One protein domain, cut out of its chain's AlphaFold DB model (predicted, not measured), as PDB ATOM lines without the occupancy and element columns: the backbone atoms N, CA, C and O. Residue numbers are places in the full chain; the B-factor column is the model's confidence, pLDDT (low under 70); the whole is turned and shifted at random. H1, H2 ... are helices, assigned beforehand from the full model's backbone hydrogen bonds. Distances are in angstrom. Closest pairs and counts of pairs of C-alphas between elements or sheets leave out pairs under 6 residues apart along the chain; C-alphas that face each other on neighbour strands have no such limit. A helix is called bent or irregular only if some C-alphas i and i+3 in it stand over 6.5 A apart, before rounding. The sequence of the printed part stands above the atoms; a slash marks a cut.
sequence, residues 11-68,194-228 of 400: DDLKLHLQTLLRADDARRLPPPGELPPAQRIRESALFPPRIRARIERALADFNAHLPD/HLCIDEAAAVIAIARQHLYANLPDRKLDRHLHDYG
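What this domain is: This is residues 11 to 68 and 194 to 228 of the 400 residues of an uncharacterized protein of Chondromyces apiculatus DSM 436 (UniProt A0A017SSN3). Three long helices, H1, H3 and H4, make a slightly splayed up-and-down bundle, their centres at the corners of a triangle. The shorter H2 lies beyond one end of the bundle, lengthening the whole, with residues 32 to 38 sticking out, and H5 is a small loose piece beside H1 and the last part of H4. The printed part has 93 residues, 72 of them in five named helices, H1 to H5 in chain order; there is no named strand and the class is all helix. It is only just compact, close to loose, with a radius of gyration of the C-alphas of 14.3 A, and elongated, spanning 45 by 28 by 21 A.

How they stand to each other: H1, residues 11 to 28, is the hub. H2, residues 36 to 44, only just touches it, with 3 pairs of C-alphas within 8 A, the closest those of Arg 27 and Arg 42 at 6.2 A; the two form a helical hairpin, opposite ways at 37 degrees, only just a steep tilt. H3, residues 49 to 65, touches H1 at residues 14 to 21 of H1 alone, the closest C-alphas being those of Leu 17 and Ile 55 at 6.3 A; they run opposite ways at 35.3 degrees, only just a steep tilt. H4, residues 194 to 214, touches H3 with 15 pairs of C-alphas within 8 A, the closest those of Ala 58 and Ala 200 at 5.8 A, at a shallow tilt of 22 degrees, opposite ways. H4 also touches H1, residues 197 to 204 with residues 13 to 17 alone; the closest C-alphas, of Leu 13 and Ala 200, are 6.5 A apart, and they run the same way at 34 degrees, only just a shallow tilt. H5, residues 221 to 227, is close but not clearly touching H1, the closest C-alphas being those of Ala 23 and Tyr 227 at 6.2 A, and H4 and H5 are near each other. Every O i to N i+4 pair is within hydrogen-bond range in H1, H2, H3 and H4; in H5 it is 0 of 3, with 2 of 4 O i to N i+3 pairs within range.

Where its parts are: H1 begins at C-alpha 11 (-35.577, 8.804, 25.563) and is 25.8 A long. H2 is 12.5 A long, H3 23.8 A. H4 is 31.2 A long, from C-alpha 194 (-46.027, 6.152, 33.165). H5 is 11.0 A long, ends at C-alpha 227 (-18.934, 7.163, 34.992) and is only just irregular: C-alphas 222 and 225 are 7.0 A apart.

The domain as a whole: The C-alphas farthest apart, of Gly 33 and His 194, are 46.4 A from each other. Residues 69 to 193 are not printed, and C-alphas 68 and 194 across this cut are 17.1 A apart. Of the links that are printed whole, H2 to H3 is tight, and H1 to H2 and H4 to H5 are short. The mean pLDDT of the printed part is 70.9, with 38 residues under 70, among them residues 11 to 16, 62 to 68, 194 to 198 and 211 to 228.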
ATOM      1  N   ASP A  11     -36.798   8.997  26.353       55.19
ATOM      2  CA  ASP A  11     -35.577   8.804  25.563       55.19
ATOM      3  C   ASP A  11     -34.305   9.096  26.363       55.19
ATOM      4  O   ASP A  11     -33.317   8.372  26.238       55.19
ATOM      5  N   ASP A  12     -34.347  10.105  27.236       62.50
ATOM      6  CA  ASP A  12     -33.232  10.434  28.122       62.50
ATOM      7  C   ASP A  12     -33.005   9.293  29.113       62.50
ATOM      8  O   ASP A  12     -31.866   8.903  29.339       62.50
ATOM      9  N   LEU A  13     -34.077   8.698  29.650       67.81
ATOM     10  CA  LEU A  13     -33.995   7.560  30.569       67.81
ATOM     11  C   LEU A  13     -33.428   6.313  29.879       67.81
ATOM     12  O   LEU A  13     -32.514   5.684  30.413       67.81
ATOM     13  N   LYS A  14     -33.902   5.986  28.669       69.38
ATOM     14  CA  LYS A  14     -33.392   4.851  27.884       69.38
ATOM     15  C   LYS A  14     -31.916   5.028  27.529       69.38
ATOM     16  O   LYS A  14     -31.112   4.129  27.781       69.38
ATOM     17  N   LEU A  15     -31.545   6.190  26.990       64.31
ATOM     18  CA  LEU A  15     -30.159   6.509  26.649       64.31
ATOM     19  C   LEU A  15     -29.265   6.479  27.892       64.31
ATOM     20  O   LEU A  15     -28.134   6.001  27.832       64.31
ATOM     21  N   HIS A  16     -29.771   6.948  29.033       65.06
ATOM     22  CA  HIS A  16     -29.035   6.939  30.287       65.06
ATOM     23  C   HIS A  16     -28.795   5.518  30.796       65.06
ATOM     24  O   HIS A  16     -27.653   5.168  31.073       65.06
ATOM     25  N   LEU A  17     -29.823   4.665  30.831       73.50
ATOM     26  CA  LEU A  17     -29.671   3.256  31.203       73.50
ATOM     27  C   LEU A  17     -28.678   2.527  30.273       73.50
ATOM     28  O   LEU A  17     -27.808   1.802  30.752       73.50
ATOM     29  N   GLN A  18     -28.737   2.773  28.956       72.50
ATOM     30  CA  GLN A  18     -27.772   2.221  27.991       72.50
ATOM     31  C   GLN A  18     -26.345   2.735  28.224       72.50
ATOM     32  O   GLN A  18     -25.385   1.971  28.132       72.50
ATOM     33  N   THR A  19     -26.192   4.024  28.531       69.56
ATOM     34  CA  THR A  19     -24.887   4.642  28.809       69.56
ATOM     35  C   THR A  19     -24.282   4.083  30.096       69.56
ATOM     36  O   THR A  19     -23.085   3.813  30.133       69.56
ATOM     37  N   LEU A  20     -25.102   3.841  31.124       73.75
ATOM     38  CA  LEU A  20     -24.661   3.221  32.373       73.75
ATOM     39  C   LEU A  20     -24.163   1.790  32.162       73.75
ATOM     40  O   LEU A  20     -23.110   1.450  32.698       73.75
ATOM     41  N   LEU A  21     -24.864   0.976  31.363       78.88
ATOM     42  CA  LEU A  21     -24.391  -0.375  31.034       78.88
ATOM     43  C   LEU A  21     -23.099  -0.349  30.219       78.88
ATOM     44  O   LEU A  21     -22.144  -1.018  30.595       78.88
ATOM     45  N   ARG A  22     -23.018   0.480  29.171       74.38
ATOM     46  CA  ARG A  22     -21.792   0.613  28.361       74.38
ATOM     47  C   ARG A  22     -20.595   1.077  29.188       74.38
ATOM     48  O   ARG A  22     -19.488   0.592  28.983       74.38
ATOM     49  N   ALA A  23     -20.811   2.001  30.124       71.31
ATOM     50  CA  ALA A  23     -19.769   2.454  31.036       71.31
ATOM     51  C   ALA A  23     -19.353   1.349  32.026       71.31
ATOM     52  O   ALA A  23     -18.169   1.227  32.325       71.31
ATOM     53  N   ASP A  24     -20.291   0.530  32.517       80.81
ATOM     54  CA  ASP A  24     -19.969  -0.646  33.339       80.81
ATOM     55  C   ASP A  24     -19.165  -1.689  32.557       80.81
ATOM     56  O   ASP A  24     -18.157  -2.180  33.054       80.81
ATOM     57  N   ASP A  25     -19.562  -1.977  31.316       81.19
ATOM     58  CA  ASP A  25     -18.863  -2.913  30.431       81.19
ATOM     59  C   ASP A  25     -17.443  -2.438  30.108       81.19
ATOM     60  O   ASP A  25     -16.494  -3.213  30.214       81.19
ATOM     61  N   ALA A  26     -17.271  -1.146  29.808       77.12
ATOM     62  CA  ALA A  26     -15.955  -0.554  29.583       77.12
ATOM     63  C   ALA A  26     -15.047  -0.657  30.821       77.12
ATOM     64  O   ALA A  26     -13.856  -0.914  30.687       77.12
ATOM     65  N   ARG A  27     -15.601  -0.518  32.035       79.00
ATOM     66  CA  ARG A  27     -14.852  -0.654  33.300       79.00
ATOM     67  C   ARG A  27     -14.504  -2.100  33.659       79.00
ATOM     68  O   ARG A  27     -13.647  -2.322  34.510       79.00
ATOM     69  N   ARG A  28     -15.153  -3.095  33.052       82.50
ATOM     70  CA  ARG A  28     -14.811  -4.513  33.262       82.50
ATOM     71  C   ARG A  28     -13.597  -4.948  32.448       82.50
ATOM     72  O   ARG A  28     -12.986  -5.958  32.785       82.50
ATOM     73  N   LEU A  29     -13.248  -4.198  31.405       82.88
ATOM     74  CA  LEU A  29     -12.085  -4.461  30.566       82.88
ATOM     75  C   LEU A  29     -10.861  -3.722  31.130       82.88
ATOM     76  O   LEU A  29     -10.875  -2.492  31.197       82.88
ATOM     77  N   PRO A  30      -9.799  -4.435  31.547       77.25
ATOM     78  CA  PRO A  30      -8.617  -3.777  32.074       77.25
ATOM     79  C   PRO A  30      -7.776  -3.121  30.967       77.25
ATOM     80  O   PRO A  30      -7.483  -3.784  29.969       77.25
ATOM     81  N   PRO A  31      -7.354  -1.848  31.114       78.75
ATOM     82  CA  PRO A  31      -6.433  -1.233  30.179       78.75
ATOM     83  C   PRO A  31      -5.021  -1.817  30.352       78.75
ATOM     84  O   PRO A  31      -4.623  -2.182  31.465       78.75
ATOM     85  N   PRO A  32      -4.240  -1.913  29.264       76.12
ATOM     86  CA  PRO A  32      -2.886  -2.446  29.323       76.12
ATOM     87  C   PRO A  32      -1.983  -1.539  30.172       76.12
ATOM     88  O   PRO A  32      -1.947  -0.327  29.971       76.12
ATOM     89  N   GLY A  33      -1.236  -2.133  31.108       80.06
ATOM     90  CA  GLY A  33      -0.269  -1.412  31.949       80.06
ATOM     91  C   GLY A  33      -0.870  -0.626  33.119       80.06
ATOM     92  O   GLY A  33      -0.216   0.272  33.646       80.06
ATOM     93  N   GLU A  34      -2.105  -0.927  33.529       80.44
ATOM     94  CA  GLU A  34      -2.759  -0.221  34.630       80.44
ATOM     95  C   GLU A  34      -2.057  -0.437  35.983       80.44
ATOM     96  O   GLU A  34      -1.698  -1.552  36.364       80.44
ATOM     97  N   LEU A  35      -1.888   0.654  36.735       86.88
ATOM     98  CA  LEU A  35      -1.283   0.623  38.063       86.88
ATOM     99  C   LEU A  35      -2.282   0.100  39.124       86.88
ATOM    100  O   LEU A  35      -3.464   0.456  39.076       86.88
ATOM    101  N   PRO A  36      -1.821  -0.627  40.164       83.62
ATOM    102  CA  PRO A  36      -2.672  -1.161  41.237       83.62
ATOM    103  C   PRO A  36      -3.652  -0.174  41.912       83.62
ATOM    104  O   PRO A  36      -4.774  -0.579  42.223       83.62
ATOM    105  N   PRO A  37      -3.307   1.108  42.171       78.44
ATOM    106  CA  PRO A  37      -4.275   2.060  42.721       78.44
ATOM    107  C   PRO A  37      -5.394   2.421  41.733       78.44
ATOM    108  O   PRO A  37      -6.538   2.565  42.155       78.44
ATOM    109  N   ALA A  38      -5.099   2.519  40.432       74.81
ATOM    110  CA  ALA A  38      -6.102   2.794  39.401       74.81
ATOM    111  C   ALA A  38      -7.051   1.597  39.217       74.81
ATOM    112  O   ALA A  38      -8.267   1.779  39.141       74.81
ATOM    113  N   GLN A  39      -6.509   0.378  39.293       80.56
ATOM    114  CA  GLN A  39      -7.287  -0.859  39.266       80.56
ATOM    115  C   GLN A  39      -8.340  -0.911  40.386       80.56
ATOM    116  O   GLN A  39      -9.512  -1.180  40.125       80.56
ATOM    117  N   ARG A  40      -7.956  -0.595  41.632       78.94
ATOM    118  CA  ARG A  40      -8.880  -0.600  42.784       78.94
ATOM    119  C   ARG A  40     -10.018   0.413  42.635       78.94
ATOM    120  O   ARG A  40     -11.143   0.117  43.026       78.94
ATOM    121  N   ILE A  41      -9.734   1.583  42.060       75.69
ATOM    122  CA  ILE A  41     -10.735   2.630  41.799       75.69
ATOM    123  C   ILE A  41     -11.717   2.190  40.708       75.69
ATOM    124  O   ILE A  41     -12.915   2.459  40.794       75.69
ATOM    125  N   ARG A  42     -11.235   1.494  39.672       81.00
ATOM    126  CA  ARG A  42     -12.107   0.952  38.625       81.00
ATOM    127  C   ARG A  42     -13.015  -0.147  39.169       81.00
ATOM    128  O   ARG A  42     -14.215  -0.121  38.912       81.00
ATOM    129  N   GLU A  43     -12.450  -1.081  39.929       80.94
ATOM    130  CA  GLU A  43     -13.182  -2.206  40.518       80.94
ATOM    131  C   GLU A  43     -14.236  -1.745  41.535       80.94
ATOM    132  O   GLU A  43     -15.338  -2.293  41.550       80.94
ATOM    133  N   SER A  44     -13.965  -0.691  42.319       76.88
ATOM    134  CA  SER A  44     -14.955  -0.116  43.245       76.88
ATOM    135  C   SER A  44     -16.116   0.593  42.532       76.88
ATOM    136  O   SER A  44     -17.202   0.727  43.098       76.88
ATOM    137  N   ALA A  45     -15.920   1.023  41.283       74.38
ATOM    138  CA  ALA A  45     -16.936   1.681  40.464       74.38
ATOM    139  C   ALA A  45     -17.783   0.711  39.612       74.38
ATOM    140  O   ALA A  45     -18.685   1.160  38.897       74.38
ATOM    141  N   LEU A  46     -17.516  -0.599  39.668       84.12
ATOM    142  CA  LEU A  46     -18.319  -1.616  38.988       84.12
ATOM    143  C   LEU A  46     -19.684  -1.778  39.656       84.12
ATOM    144  O   LEU A  46     -19.795  -1.815  40.882       84.12
ATOM    145  N   PHE A  47     -20.737  -1.925  38.855       83.06
ATOM    146  CA  PHE A  47     -22.057  -2.204  39.398       83.06
ATOM    147  C   PHE A  47     -22.133  -3.638  39.942       83.06
ATOM    148  O   PHE A  47     -21.830  -4.599  39.224       83.06
ATOM    149  N   PRO A  48     -22.637  -3.817  41.178       85.19
ATOM    150  CA  PRO A  48     -22.995  -5.115  41.709       85.19
ATOM    151  C   PRO A  48     -23.983  -5.816  40.774       85.19
ATOM    152  O   PRO A  48     -24.853  -5.155  40.191       85.19
ATOM    153  N   PRO A  49     -23.950  -7.157  40.695       85.12
ATOM    154  CA  PRO A  49     -24.801  -7.925  39.787       85.12
ATOM    155  C   PRO A  49     -26.296  -7.629  39.981       85.12
ATOM    156  O   PRO A  49     -27.050  -7.595  39.016       85.12
ATOM    157  N   ARG A  50     -26.725  -7.316  41.213       82.06
ATOM    158  CA  ARG A  50     -28.109  -6.914  41.515       82.06
ATOM    159  C   ARG A  50     -28.506  -5.566  40.906       82.06
ATOM    160  O   ARG A  50     -29.646  -5.416  40.482       82.06
ATOM    161  N   ILE A  51     -27.604  -4.583  40.884       82.44
ATOM    162  CA  ILE A  51     -27.876  -3.258  40.301       82.44
ATOM    163  C   ILE A  51     -27.875  -3.370  38.779       82.44
ATOM    164  O   ILE A  51     -28.806  -2.896  38.133       82.44
ATOM    165  N   ARG A  52     -26.893  -4.082  38.221       84.12
ATOM    166  CA  ARG A  52     -26.806  -4.352  36.785       84.12
ATOM    167  C   ARG A  52     -28.048  -5.073  36.251       84.12
ATOM    168  O   ARG A  52     -28.666  -4.575  35.318       84.12
ATOM    169  N   ALA A  53     -28.486  -6.149  36.907       83.38
ATOM    170  CA  ALA A  53     -29.693  -6.880  36.516       83.38
ATOM    171  C   ALA A  53     -30.966  -6.012  36.561       83.38
ATOM    172  O   ALA A  53     -31.867  -6.188  35.747       83.38
ATOM    173  N   ARG A  54     -31.053  -5.044  37.489       81.12
ATOM    174  CA  ARG A  54     -32.170  -4.084  37.531       81.12
ATOM    175  C   ARG A  54     -32.122  -3.074  36.384       81.12
ATOM    176  O   ARG A  54     -33.175  -2.726  35.867       81.12
ATOM    177  N   ILE A  55     -30.932  -2.631  35.976       79.75
ATOM    178  CA  ILE A  55     -30.750  -1.763  34.801       79.75
ATOM    179  C   ILE A  55     -31.124  -2.518  33.516       79.75
ATOM    180  O   ILE A  55     -31.863  -1.991  32.691       79.75
ATOM    181  N   GLU A  56     -30.662  -3.760  33.369       84.81
ATOM    182  CA  GLU A  56     -30.973  -4.626  32.224       84.81
ATOM    183  C   GLU A  56     -32.473  -4.939  32.140       84.81
ATOM    184  O   GLU A  56     -33.057  -4.838  31.062       84.81
ATOM    185  N   ARG A  57     -33.118  -5.237  33.275       83.00
ATOM    186  CA  ARG A  57     -34.569  -5.455  33.349       83.00
ATOM    187  C   ARG A  57     -35.360  -4.204  32.975       83.00
ATOM    188  O   ARG A  57     -36.215  -4.291  32.108       83.00
ATOM    189  N   ALA A  58     -35.015  -3.042  33.533       78.19
ATOM    190  CA  ALA A  58     -35.667  -1.784  33.172       78.19
ATOM    191  C   ALA A  58     -35.508  -1.461  31.674       78.19
ATOM    192  O   ALA A  58     -36.442  -0.978  31.045       78.19
ATOM    193  N   LEU A  59     -34.355  -1.768  31.068       75.50
ATOM    194  CA  LEU A  59     -34.163  -1.637  29.620       75.50
ATOM    195  C   LEU A  59     -34.985  -2.641  28.809       75.50
ATOM    196  O   LEU A  59     -35.505  -2.278  27.754       75.50
ATOM    197  N   ALA A  60     -35.093  -3.885  29.272       77.38
ATOM    198  CA  ALA A  60     -35.921  -4.904  28.640       77.38
ATOM    199  C   ALA A  60     -37.404  -4.516  28.691       77.38
ATOM    200  O   ALA A  60     -38.067  -4.572  27.661       77.38
ATOM    201  N   ASP A  61     -37.885  -4.022  29.832       73.50
ATOM    202  CA  ASP A  61     -39.255  -3.535  30.013       73.50
ATOM    203  C   ASP A  61     -39.521  -2.302  29.130       73.50
ATOM    204  O   ASP A  61     -40.555  -2.221  28.466       73.50
ATOM    205  N   PHE A  62     -38.543  -1.396  28.996       69.06
ATOM    206  CA  PHE A  62     -38.595  -0.297  28.024       69.06
ATOM    207  C   PHE A  62     -38.702  -0.783  26.577       69.06
ATOM    208  O   PHE A  62     -39.453  -0.208  25.799       69.06
ATOM    209  N   ASN A  63     -37.949  -1.813  26.190       67.75
ATOM    210  CA  ASN A  63     -37.973  -2.339  24.824       67.75
ATOM    211  C   ASN A  63     -39.222  -3.197  24.546       67.75
ATOM    212  O   ASN A  63     -39.693  -3.222  23.415       67.75
ATOM    213  N   ALA A  64     -39.766  -3.876  25.559       67.06
ATOM    214  CA  ALA A  64     -40.937  -4.742  25.443       67.06
ATOM    215  C   ALA A  64     -42.264  -3.965  25.464       67.06
ATOM    216  O   ALA A  64     -43.215  -4.350  24.787       67.06
ATOM    217  N   HIS A  65     -42.343  -2.871  26.229       60.72
ATOM    218  CA  HIS A  65     -43.554  -2.052  26.360       60.72
ATOM    219  C   HIS A  65     -43.575  -0.809  25.458       60.72
ATOM    220  O   HIS A  65     -44.598  -0.128  25.392       60.72
ATOM    221  N   LEU A  66     -42.482  -0.536  24.739       57.22
ATOM    222  CA  LEU A  66     -42.399   0.473  23.678       57.22
ATOM    223  C   LEU A  66     -41.836  -0.156  22.382       57.22
ATOM    224  O   LEU A  66     -40.757   0.252  21.940       57.22
ATOM    225  N   PRO A  67     -42.504  -1.169  21.790       50.97
ATOM    226  CA  PRO A  67     -42.089  -1.692  20.499       50.97
ATOM    227  C   PRO A  67     -42.460  -0.647  19.441       50.97
ATOM    228  O   PRO A  67     -43.629  -0.309  19.303       50.97
ATOM    229  N   ASP A  68     -41.454  -0.106  18.761       45.31
ATOM    230  CA  ASP A  68     -41.558   0.775  17.595       45.31
ATOM    231  C   ASP A  68     -42.492   1.990  17.753       45.31
ATOM    232  O   ASP A  68     -43.702   1.928  17.540       45.31
ATOM    233  N   HIS A 194     -46.408   5.476  31.911       58.22
ATOM    234  CA  HIS A 194     -46.027   6.152  33.165       58.22
ATOM    235  C   HIS A 194     -45.329   5.213  34.152       58.22
ATOM    236  O   HIS A 194     -44.278   5.562  34.676       58.22
ATOM    237  N   LEU A 195     -45.828   3.984  34.317       61.44
ATOM    238  CA  LEU A 195     -45.201   3.005  35.213       61.44
ATOM    239  C   LEU A 195     -43.770   2.636  34.784       61.44
ATOM    240  O   LEU A 195     -42.883   2.539  35.629       61.44
ATOM    241  N   CYS A 196     -43.521   2.500  33.476       62.50
ATOM    242  CA  CYS A 196     -42.175   2.222  32.964       62.50
ATOM    243  C   CYS A 196     -41.204   3.386  33.239       62.50
ATOM    244  O   CYS A 196     -40.045   3.164  33.588       62.50
ATOM    245  N   ILE A 197     -41.669   4.633  33.108       65.94
ATOM    246  CA  ILE A 197     -40.867   5.842  33.360       65.94
ATOM    247  C   ILE A 197     -40.427   5.915  34.824       65.94
ATOM    248  O   ILE A 197     -39.243   6.135  35.095       65.94
ATOM    249  N   ASP A 198     -41.359   5.692  35.750       69.31
ATOM    250  CA  ASP A 198     -41.093   5.765  37.187       69.31
ATOM    251  C   ASP A 198     -40.077   4.701  37.628       69.31
ATOM    252  O   ASP A 198     -39.155   4.984  38.402       69.31
ATOM    253  N   GLU A 199     -40.183   3.486  37.081       72.19
ATOM    254  CA  GLU A 199     -39.251   2.401  37.379       72.19
ATOM    255  C   GLU A 199     -37.833   2.691  36.858       72.19
ATOM    256  O   GLU A 199     -36.857   2.521  37.598       72.19
ATOM    257  N   ALA A 200     -37.687   3.219  35.637       66.31
ATOM    258  CA  ALA A 200     -36.375   3.619  35.121       66.31
ATOM    259  C   ALA A 200     -35.748   4.770  35.913       66.31
ATOM    260  O   ALA A 200     -34.550   4.728  36.207       66.31
ATOM    261  N   ALA A 201     -36.531   5.778  36.303       70.94
ATOM    262  CA  ALA A 201     -36.037   6.877  37.128       70.94
ATOM    263  C   ALA A 201     -35.517   6.374  38.489       70.94
ATOM    264  O   ALA A 201     -34.427   6.762  38.927       70.94
ATOM    265  N   ALA A 202     -36.241   5.446  39.123       71.19
ATOM    266  CA  ALA A 202     -35.824   4.823  40.376       71.19
ATOM    267  C   ALA A 202     -34.523   4.012  40.223       71.19
ATOM    268  O   ALA A 202     -33.628   4.098  41.067       71.19
ATOM    269  N   VAL A 203     -34.375   3.255  39.132       74.69
ATOM    270  CA  VAL A 203     -33.163   2.464  38.859       74.69
ATOM    271  C   VAL A 203     -31.940   3.357  38.616       74.69
ATOM    272  O   VAL A 203     -30.859   3.074  39.139       74.69
ATOM    273  N   ILE A 204     -32.104   4.481  37.912       74.25
ATOM    274  CA  ILE A 204     -31.038   5.473  37.707       74.25
ATOM    275  C   ILE A 204     -30.609   6.108  39.034       74.25
ATOM    276  O   ILE A 204     -29.413   6.286  39.278       74.25
ATOM    277  N   ALA A 205     -31.559   6.423  39.918       73.06
ATOM    278  CA  ALA A 205     -31.251   6.958  41.240       73.06
ATOM    279  C   ALA A 205     -30.414   5.971  42.075       73.06
ATOM    280  O   ALA A 205     -29.430   6.375  42.697       73.06
ATOM    281  N   ILE A 206     -30.744   4.676  42.028       75.69
ATOM    282  CA  ILE A 206     -30.003   3.612  42.725       75.69
ATOM    283  C   ILE A 206     -28.582   3.464  42.165       75.69
ATOM    284  O   ILE A 206     -27.620   3.399  42.933       75.69
ATOM    285  N   ALA A 207     -28.425   3.462  40.838       72.19
ATOM    286  CA  ALA A 207     -27.112   3.408  40.196       72.19
ATOM    287  C   ALA A 207     -26.243   4.623  40.570       72.19
ATOM    288  O   ALA A 207     -25.048   4.486  40.835       72.19
ATOM    289  N   ARG A 208     -26.854   5.809  40.668       74.31
ATOM    290  CA  ARG A 208     -26.170   7.039  41.080       74.31
ATOM    291  C   ARG A 208     -25.696   6.972  42.532       74.31
ATOM    292  O   ARG A 208     -24.547   7.299  42.818       74.31
ATOM    293  N   GLN A 209     -26.564   6.530  43.441       75.50
ATOM    294  CA  GLN A 209     -26.229   6.357  44.858       75.50
ATOM    295  C   GLN A 209     -25.074   5.369  45.054       75.50
ATOM    296  O   GLN A 209     -24.181   5.634  45.857       75.50
ATOM    297  N   HIS A 210     -25.050   4.274  44.284       76.50
ATOM    298  CA  HIS A 210     -23.951   3.310  44.309       76.50
ATOM    299  C   HIS A 210     -22.604   3.942  43.935       76.50
ATOM    300  O   HIS A 210     -21.605   3.698  44.607       76.50
ATOM    301  N   LEU A 211     -22.561   4.772  42.891       68.44
ATOM    302  CA  LEU A 211     -21.318   5.423  42.472       68.44
ATOM    303  C   LEU A 211     -20.842   6.458  43.497       68.44
ATOM    304  O   LEU A 211     -19.666   6.461  43.841       68.44
ATOM    305  N   TYR A 212     -21.735   7.276  44.065       67.75
ATOM    306  CA  TYR A 212     -21.340   8.227  45.116       67.75
ATOM    307  C   TYR A 212     -20.757   7.550  46.360       67.75
ATOM    308  O   TYR A 212     -19.877   8.117  47.005       67.75
ATOM    309  N   ALA A 213     -21.248   6.361  46.716       66.25
ATOM    310  CA  ALA A 213     -20.784   5.641  47.896       66.25
ATOM    311  C   ALA A 213     -19.370   5.051  47.735       66.25
ATOM    312  O   ALA A 213     -18.692   4.849  48.740       66.25
ATOM    313  N   ASN A 214     -18.931   4.797  46.496       64.88
ATOM    314  CA  ASN A 214     -17.722   4.022  46.193       64.88
ATOM    315  C   ASN A 214     -16.620   4.809  45.453       64.88
ATOM    316  O   ASN A 214     -15.601   4.226  45.072       64.88
ATOM    317  N   LEU A 215     -16.802   6.120  45.254       63.28
ATOM    318  CA  LEU A 215     -15.776   7.009  44.702       63.28
ATOM    319  C   LEU A 215     -14.773   7.456  45.785       63.28
ATOM    320  O   LEU A 215     -15.187   7.747  46.912       63.28
ATOM    321  N   PRO A 216     -13.468   7.543  45.453       53.31
ATOM    322  CA  PRO A 216     -12.407   7.846  46.417       53.31
ATOM    323  C   PRO A 216     -12.496   9.267  46.999       53.31
ATOM    324  O   PRO A 216     -12.141   9.463  48.158       53.31
ATOM    325  N   ASP A 217     -13.068  10.223  46.259       56.31
ATOM    326  CA  ASP A 217     -13.362  11.572  46.747       56.31
ATOM    327  C   ASP A 217     -14.871  11.750  46.914       56.31
ATOM    328  O   ASP A 217     -15.612  11.949  45.952       56.31
ATOM    329  N   ARG A 218     -15.345  11.701  48.162       51.22
ATOM    330  CA  ARG A 218     -16.763  11.809  48.567       51.22
ATOM    331  C   ARG A 218     -17.480  13.121  48.170       51.22
ATOM    332  O   ARG A 218     -18.511  13.438  48.763       51.22
ATOM    333  N   LYS A 219     -16.980  13.926  47.226       49.22
ATOM    334  CA  LYS A 219     -17.589  15.205  46.822       49.22
ATOM    335  C   LYS A 219     -17.320  15.561  45.357       49.22
ATOM    336  O   LYS A 219     -16.213  15.953  45.021       49.22
ATOM    337  N   LEU A 220     -18.388  15.542  44.552       51.84
ATOM    338  CA  LEU A 220     -18.842  16.572  43.592       51.84
ATOM    339  C   LEU A 220     -19.527  15.916  42.385       51.84
ATOM    340  O   LEU A 220     -18.925  15.139  41.651       51.84
ATOM    341  N   ASP A 221     -20.763  16.346  42.115       50.84
ATOM    342  CA  ASP A 221     -21.577  15.996  40.935       50.84
ATOM    343  C   ASP A 221     -20.859  16.187  39.584       50.84
ATOM    344  O   ASP A 221     -21.306  15.681  38.558       50.84
ATOM    345  N   ARG A 222     -19.734  16.915  39.572       52.09
ATOM    346  CA  ARG A 222     -18.964  17.278  38.379       52.09
ATOM    347  C   ARG A 222     -18.192  16.119  37.733       52.09
ATOM    348  O   ARG A 222     -17.888  16.239  36.552       52.09
ATOM    349  N   HIS A 223     -17.920  15.023  38.448       54.28
ATOM    350  CA  HIS A 223     -17.099  13.903  37.941       54.28
ATOM    351  C   HIS A 223     -17.898  12.661  37.531       54.28
ATOM    352  O   HIS A 223     -17.350  11.722  36.969       54.28
ATOM    353  N   LEU A 224     -19.213  12.655  37.752       59.56
ATOM    354  CA  LEU A 224     -20.092  11.541  37.380       59.56
ATOM    355  C   LEU A 224     -20.199  11.323  35.856       59.56
ATOM    356  O   LEU A 224     -20.571  10.235  35.412       59.56
ATOM    357  N   HIS A 225     -19.816  12.331  35.066       58.84
ATOM    358  CA  HIS A 225     -19.707  12.260  33.608       58.84
ATOM    359  C   HIS A 225     -18.822  11.097  33.146       58.84
ATOM    360  O   HIS A 225     -19.231  10.321  32.282       58.84
ATOM    361  N   ASP A 226     -17.673  10.915  33.795       53.75
ATOM    362  CA  ASP A 226     -16.692   9.882  33.443       53.75
ATOM    363  C   ASP A 226     -17.178   8.471  33.823       53.75
ATOM    364  O   ASP A 226     -16.629   7.461  33.390       53.75
ATOM    365  N   TYR A 227     -18.282   8.399  34.578       55.03
ATOM    366  CA  TYR A 227     -18.934   7.163  34.992       55.03
ATOM    367  C   TYR A 227     -20.243   6.873  34.241       55.03
ATOM    368  O   TYR A 227     -20.934   5.911  34.590       55.03
ATOM    369  N   GLY A 228     -20.560   7.653  33.199       51.19
ATOM    370  CA  GLY A 228     -21.722   7.461  32.323       51.19
ATOM    371  C   GLY A 228     -22.931   8.346  32.648       51.19
ATOM    372  O   GLY A 228     -23.939   8.293  31.945       51.19
TER     373      GLY A 228